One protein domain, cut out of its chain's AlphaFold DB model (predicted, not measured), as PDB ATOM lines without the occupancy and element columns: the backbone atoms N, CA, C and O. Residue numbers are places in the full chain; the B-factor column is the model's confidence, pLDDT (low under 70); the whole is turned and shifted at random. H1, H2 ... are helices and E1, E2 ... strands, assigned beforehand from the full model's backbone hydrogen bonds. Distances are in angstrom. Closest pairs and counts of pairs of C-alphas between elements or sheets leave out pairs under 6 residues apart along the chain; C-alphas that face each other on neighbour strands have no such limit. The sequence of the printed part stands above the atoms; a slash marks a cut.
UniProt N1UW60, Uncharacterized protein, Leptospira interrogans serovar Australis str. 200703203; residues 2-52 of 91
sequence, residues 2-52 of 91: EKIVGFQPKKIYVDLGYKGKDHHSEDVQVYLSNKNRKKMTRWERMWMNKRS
ATOM      1  N   GLU A   2      89.090  41.029  97.946       67.44
ATOM      2  CA  GLU A   2      89.289  39.800  98.731       67.44
ATOM      3  C   GLU A   2      90.689  39.179  98.580       67.44
ATOM      4  O   GLU A   2      91.329  38.873  99.575       67.44
ATOM      5  N   LYS A   3      91.248  39.149  97.361       68.00
ATOM      6  CA  LYS A   3      92.634  38.697  97.118       68.00
ATOM      7  C   LYS A   3      93.724  39.499  97.852       68.00
ATOM      8  O   LYS A   3      94.843  39.019  97.955       68.00
ATOM      9  N   ILE A   4      93.427  40.727  98.281       71.69
ATOM     10  CA  ILE A   4      94.379  41.634  98.941       71.69
ATOM     11  C   ILE A   4      94.181  41.601 100.459       71.69
ATOM     12  O   ILE A   4      95.157  41.561 101.195       71.69
ATOM     13  N   VAL A   5      92.927  41.633 100.925       74.12
ATOM     14  CA  VAL A   5      92.605  41.764 102.359       74.12
ATOM     15  C   VAL A   5      92.264  40.421 103.024       74.12
ATOM     16  O   VAL A   5      92.170  40.350 104.242       74.12
ATOM     17  N   GLY A   6      92.068  39.352 102.246       80.94
ATOM     18  CA  GLY A   6      91.736  38.009 102.739       80.94
ATOM     19  C   GLY A   6      90.275  37.810 103.161       80.94
ATOM     20  O   GLY A   6      89.913  36.718 103.581       80.94
ATOM     21  N   PHE A   7      89.430  38.839 103.052       81.88
ATOM     22  CA  PHE A   7      87.997  38.753 103.337       81.88
ATOM     23  C   PHE A   7      87.177  39.654 102.409       81.88
ATOM     24  O   PHE A   7      87.680  40.639 101.852       81.88
ATOM     25  N   GLN A   8      85.890  39.336 102.273       80.31
ATOM     26  CA  GLN A   8      84.951  40.127 101.487       80.31
ATOM     27  C   GLN A   8      84.365  41.285 102.326       80.31
ATOM     28  O   GLN A   8      83.720  41.051 103.354       80.31
ATOM     29  N   PRO A   9      84.566  42.554 101.925       82.94
ATOM     30  CA  PRO A   9      84.006  43.696 102.641       82.94
ATOM     31  C   PRO A   9      82.485  43.771 102.455       82.94
ATOM     32  O   PRO A   9      81.987  43.709 101.337       82.94
ATOM     33  N   LYS A  10      81.742  43.982 103.549       86.62
ATOM     34  CA  LYS A  10      80.268  44.094 103.514       86.62
ATOM     35  C   LYS A  10      79.768  45.455 103.016       86.62
ATOM     36  O   LYS A  10      78.699  45.550 102.421       86.62
ATOM     37  N   LYS A  11      80.515  46.527 103.295       87.75
ATOM     38  CA  LYS A  11      80.157  47.912 102.951       87.75
ATOM     39  C   LYS A  11      81.358  48.635 102.362       87.75
ATOM     40  O   LYS A  11      82.449  48.558 102.922       87.75
ATOM     41  N   ILE A  12      81.147  49.368 101.273       87.56
ATOM     42  CA  ILE A  12      82.182  50.157 100.600       87.56
ATOM     43  C   ILE A  12      81.661  51.577 100.378       87.56
ATOM     44  O   ILE A  12      80.569  51.768  99.844       87.56
ATOM     45  N   TYR A  13      82.453  52.575 100.769       88.31
ATOM     46  CA  TYR A  13      82.168  53.994 100.558       88.31
ATOM     47  C   TYR A  13      83.080  54.519  99.454       88.31
ATOM     48  O   TYR A  13      84.300  54.433  99.574       88.31
ATOM     49  N   VAL A  14      82.502  55.043  98.375       87.25
ATOM     50  CA  VAL A  14      83.234  55.371  97.143       87.25
ATOM     51  C   VAL A  14      82.878  56.756  96.601       87.25
ATOM     52  O   VAL A  14      81.799  57.298  96.866       87.25
ATOM     53  N   ASP A  15      83.797  57.324  95.820       87.75
ATOM     54  CA  ASP A  15      83.547  58.537  95.043       87.75
ATOM     55  C   ASP A  15      82.484  58.340  93.972       87.75
ATOM     56  O   ASP A  15      82.238  57.235  93.496       87.75
ATOM     57  N   LEU A  16      81.902  59.456  93.537       83.94
ATOM     58  CA  LEU A  16      80.887  59.481  92.492       83.94
ATOM     59  C   LEU A  16      81.364  58.853  91.173       83.94
ATOM     60  O   LEU A  16      80.585  58.200  90.489       83.94
ATOM     61  N   GLY A  17      82.644  59.025  90.834       81.94
ATOM     62  CA  GLY A  17      83.240  58.470  89.615       81.94
ATOM     63  C   GLY A  17      83.473  56.957  89.653       81.94
ATOM     64  O   GLY A  17      83.978  56.397  88.681       81.94
ATOM     65  N   TYR A  18      83.145  56.281  90.757       84.88
ATOM     66  CA  TYR A  18      83.365  54.851  90.901       84.88
ATOM     67  C   TYR A  18      82.443  54.034  89.985       84.88
ATOM     68  O   TYR A  18      81.235  53.956  90.202       84.88
ATOM     69  N   LYS A  19      83.036  53.375  88.984       78.19
ATOM     70  CA  LYS A  19      82.325  52.543  87.995       78.19
ATOM     71  C   LYS A  19      82.228  51.059  88.372       78.19
ATOM     72  O   LYS A  19      81.582  50.292  87.676       78.19
ATOM     73  N   GLY A  20      82.860  50.628  89.462       68.50
ATOM     74  CA  GLY A  20      83.074  49.207  89.760       68.50
ATOM     75  C   GLY A  20      81.888  48.452  90.364       68.50
ATOM     76  O   GLY A  20      82.130  47.480  91.062       68.50
ATOM     77  N   LYS A  21      80.634  48.878  90.166       62.28
ATOM     78  CA  LYS A  21      79.470  48.175  90.744       62.28
ATOM     79  C   LYS A  21      79.274  46.767  90.180       62.28
ATOM     80  O   LYS A  21      78.883  45.889  90.934       62.28
ATOM     81  N   ASP A  22      79.612  46.558  88.911       59.69
ATOM     82  CA  ASP A  22      79.281  45.325  88.182       59.69
ATOM     83  C   ASP A  22      80.217  44.141  88.501       59.69
ATOM     84  O   ASP A  22      80.048  43.053  87.966       59.69
ATOM     85  N   HIS A  23      81.233  44.354  89.344       63.84
ATOM     86  CA  HIS A  23      82.299  43.380  89.617       63.84
ATOM     87  C   HIS A  23      82.337  42.913  91.082       63.84
ATOM     88  O   HIS A  23      83.298  42.252  91.483       63.84
ATOM     89  N   HIS A  24      81.341  43.276  91.896       67.75
ATOM     90  CA  HIS A  24      81.239  42.809  93.282       67.75
ATOM     91  C   HIS A  24      80.139  41.771  93.422       67.75
ATOM     92  O   HIS A  24      79.108  41.866  92.765       67.75
ATOM     93  N   SER A  25      80.350  40.819  94.328       66.12
ATOM     94  CA  SER A  25      79.312  39.894  94.773       66.12
ATOM     95  C   SER A  25      78.096  40.668  95.301       66.12
ATOM     96  O   SER A  25      78.255  41.739  95.897       66.12
ATOM     97  N   GLU A  26      76.896  40.112  95.130       69.00
ATOM     98  CA  GLU A  26      75.618  40.752  95.498       69.00
ATOM     99  C   GLU A  26      75.555  41.200  96.973       69.00
ATOM    100  O   GLU A  26      74.896  42.187  97.301       69.00
ATOM    101  N   ASP A  27      76.319  40.547  97.852       80.38
ATOM    102  CA  ASP A  27      76.380  40.843  99.289       80.38
ATOM    103  C   ASP A  27      77.127  42.144  99.650       80.38
ATOM    104  O   ASP A  27      77.160  42.549 100.817       80.38
ATOM    105  N   VAL A  28      77.766  42.809  98.681       83.81
ATOM    106  CA  VAL A  28      78.574  44.013  98.916       83.81
ATOM    107  C   VAL A  28      77.755  45.283  98.692       83.81
ATOM    108  O   VAL A  28      77.406  45.655  97.570       83.81
ATOM    109  N   GLN A  29      77.521  46.044  99.760       85.44
ATOM    110  CA  GLN A  29      76.796  47.311  99.675       85.44
ATOM    111  C   GLN A  29      77.719  48.477  99.293       85.44
ATOM    112  O   GLN A  29      78.589  48.881 100.067       85.44
ATOM    113  N   VAL A  30      77.486  49.071  98.117       85.56
ATOM    114  CA  VAL A  30      78.255  50.222  97.608       85.56
ATOM    115  C   VAL A  30      77.516  51.550  97.839       85.56
ATOM    116  O   VAL A  30      76.430  51.803  97.299       85.56
ATOM    117  N   TYR A  31      78.144  52.443  98.602       86.38
ATOM    118  CA  TYR A  31      77.658  53.777  98.947       86.38
ATOM    119  C   TYR A  31      78.419  54.850  98.154       86.38
ATOM    120  O   TYR A  31      79.597  55.090  98.397       86.38
ATOM    121  N   LEU A  32      77.724  55.519  97.230       86.38
ATOM    122  CA  LEU A  32      78.258  56.638  96.441       86.38
ATOM    123  C   LEU A  32      78.136  57.965  97.198       86.38
ATOM    124  O   LEU A  32      77.134  58.208  97.877       86.38
ATOM    125  N   SER A  33      79.118  58.849  97.018       83.31
ATOM    126  CA  SER A  33      79.196  60.141  97.712       83.31
ATOM    127  C   SER A  33      78.057  61.122  97.394       83.31
ATOM    128  O   SER A  33      77.775  61.992  98.218       83.31
ATOM    129  N   ASN A  34      77.368  60.968  96.255       77.94
ATOM    130  CA  ASN A  34      76.251  61.832  95.843       77.94
ATOM    131  C   ASN A  34      74.884  61.446  96.439       77.94
ATOM    132  O   ASN A  34      73.900  62.149  96.205       77.94
ATOM    133  N   LYS A  35      74.780  60.328  97.171       72.12
ATOM    134  CA  LYS A  35      73.501  59.898  97.746       72.12
ATOM    135  C   LYS A  35      73.094  60.801  98.911       72.12
ATOM    136  O   LYS A  35      73.924  61.292  99.674       72.12
ATOM    137  N   ASN A  36      71.783  60.992  99.060       70.12
ATOM    138  CA  ASN A  36      71.209  61.863 100.078       70.12
ATOM    139  C   ASN A  36      71.656  61.451 101.496       70.12
ATOM    140  O   ASN A  36      71.217  60.434 102.039       70.12
ATOM    141  N   ARG A  37      72.495  62.290 102.115       77.12
ATOM    142  CA  ARG A  37      73.087  62.075 103.447       77.12
ATOM    143  C   ARG A  37      72.076  62.143 104.600       77.12
ATOM    144  O   ARG A  37      72.437  61.826 105.737       77.12
ATOM    145  N   LYS A  38      70.826  62.555 104.335       77.31
ATOM    146  CA  LYS A  38      69.769  62.701 105.351       77.31
ATOM    147  C   LYS A  38      69.352  61.371 105.981       77.31
ATOM    148  O   LYS A  38      69.017  61.360 107.156       77.31
ATOM    149  N   LYS A  39      69.408  60.264 105.232       82.25
ATOM    150  CA  LYS A  39      69.030  58.922 105.723       82.25
ATOM    151  C   LYS A  39      70.215  58.087 106.231       82.25
ATOM    152  O   LYS A  39      70.030  56.927 106.568       82.25
ATOM    153  N   MET A  40      71.424  58.652 106.255       86.19
ATOM    154  CA  MET A  40      72.615  57.935 106.715       86.19
ATOM    155  C   MET A  40      72.715  57.977 108.235       86.19
ATOM    156  O   MET A  40      72.548  59.035 108.849       86.19
ATOM    157  N   THR A  41      73.068  56.843 108.829       89.50
ATOM    158  CA  THR A  41      73.451  56.773 110.240       89.50
ATOM    159  C   THR A  41      74.700  57.619 110.511       89.50
ATOM    160  O   THR A  41      75.483  57.934 109.606       89.50
ATOM    161  N   ARG A  42      74.934  57.965 111.784       90.06
ATOM    162  CA  ARG A  42      76.149  58.685 112.211       90.06
ATOM    163  C   ARG A  42      77.427  57.988 111.724       90.06
ATOM    164  O   ARG A  42      78.330  58.653 111.226       90.06
ATOM    165  N   TRP A  43      77.475  56.660 111.826       89.19
ATOM    166  CA  TRP A  43      78.623  55.853 111.411       89.19
ATOM    167  C   TRP A  43      78.828  55.855 109.900       89.19
ATOM    168  O   TRP A  43      79.943  56.069 109.437       89.19
ATOM    169  N   GLU A  44      77.763  55.695 109.116       88.19
ATOM    170  CA  GLU A  44      77.858  55.766 107.655       88.19
ATOM    171  C   GLU A  44      78.334  57.147 107.190       88.19
ATOM    172  O   GLU A  44      79.121  57.243 106.252       88.19
ATOM    173  N   ARG A  45      77.905  58.221 107.866       88.31
ATOM    174  CA  ARG A  45      78.382  59.579 107.584       88.31
ATOM    175  C   ARG A  45      79.859  59.754 107.938       88.31
ATOM    176  O   ARG A  45      80.589  60.354 107.156       88.31
ATOM    177  N   MET A  46      80.300  59.217 109.077       90.50
ATOM    178  CA  MET A  46      81.713  59.217 109.470       90.50
ATOM    179  C   MET A  46      82.575  58.513 108.417       90.50
ATOM    180  O   MET A  46      83.549  59.097 107.955       90.50
ATOM    181  N   TRP A  47      82.202  57.302 107.996       89.56
ATOM    182  CA  TRP A  47      82.945  56.554 106.975       89.56
ATOM    183  C   TRP A  47      82.944  57.251 105.613       89.56
ATOM    184  O   TRP A  47      83.977  57.308 104.951       89.56
ATOM    185  N   MET A  48      81.813  57.843 105.221       89.44
ATOM    186  CA  MET A  48      81.715  58.626 103.988       89.44
ATOM    187  C   MET A  48      82.636  59.851 103.998       89.44
ATOM    188  O   MET A  48      83.170  60.210 102.953       89.44
ATOM    189  N   ASN A  49      82.827  60.489 105.156       87.38
ATOM    190  CA  ASN A  49      83.764  61.601 105.298       87.38
ATOM    191  C   ASN A  49      85.219  61.106 105.320       87.38
ATOM    192  O   ASN A  49      86.028  61.621 104.557       87.38
ATOM    193  N   LYS A  50      85.519  60.051 106.096       87.88
ATOM    194  CA  LYS A  50      86.862  59.447 106.179       87.88
ATOM    195  C   LYS A  50      87.420  58.995 104.835       87.88
ATOM    196  O   LYS A  50      88.629  58.949 104.652       87.88
ATOM    197  N   ARG A  51      86.549  58.659 103.881       89.25
ATOM    198  CA  ARG A  51      86.941  58.304 102.515       89.25
ATOM    199  C   ARG A  51      87.865  59.353 101.878       89.25
ATOM    200  O   ARG A  51      88.753  58.974 101.129       89.25
ATOM    201  N   SER A  52      87.660  60.639 102.164       86.19
ATOM    202  CA  SER A  52      88.466  61.729 101.601       86.19
ATOM    203  C   SER A  52      89.791  61.965 102.336       86.19
ATOM    204  O   SER A  52      90.653  62.643 101.789       86.19
TER     205      SER A  52
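Overview. This is residues 2 to 52 of the 91 residues of an uncharacterized protein of Leptospira interrogans serovar Australis str. 200703203 (UniProt N1UW60). Look first for two short parallel strands, E1 and E2, side by side in the middle, with the helix H3 packed mostly beside E1 on one side and the loop that holds H2 on the other. Residues 2 to 7, with the small helix H1, stick out at one end. The printed part has 51 residues, in the order H1, E1, H2, E2, H3; the class is mixed, helices and strands. It is only just compact, close to loose, with a radius of gyration of the C-alphas of 11.6 A, and its elongated outline spans 33 by 20 by 20 A.

Along the chain. Find C-alpha 11 at (80.157, 47.912, 102.951); from there E1, residues 11 to 14, runs 9.9 A. E2 is residues 29 to 32, 10.0 A long. H3, residues 42 to 52, runs 16.5 A to C-alpha 52 at (88.466, 61.729, 101.601). H2 is residues 20 to 23, 5.9 A, and H1 residues 2 to 5, 5.3 A, from C-alpha 2 at (89.289, 39.800, 98.731).

Arrangement. E1 and E2 are parallel at 21 degrees; look for N 12 and O 29 at 2.9 A and N 31 and O 12 at 2.8 A. E1, H2, E2 form a strand-helix-strand unit, two parallel neighbour strands with a helix between, its crossover right-handed. The closest C-alphas of E1 and H3, Tyr 13 and Met 48, are 5.8 A apart. Those of H2 and E2, Lys 21 and Val 30, are 7.3 A apart. H1 is apart from H2, E2 and H3. In H3, 6 of 7 O i to N i+4 pairs are within hydrogen-bond range; H1 and H2 are too short for such a pair.

Size, cuts and confidence. The farthest C-alphas, Lys 3 and Lys 38, are 34.2 A apart. The printed part has no cut, and no link is long. Look for pLDDT under 70 at residues 2 to 3 and 20 to 26.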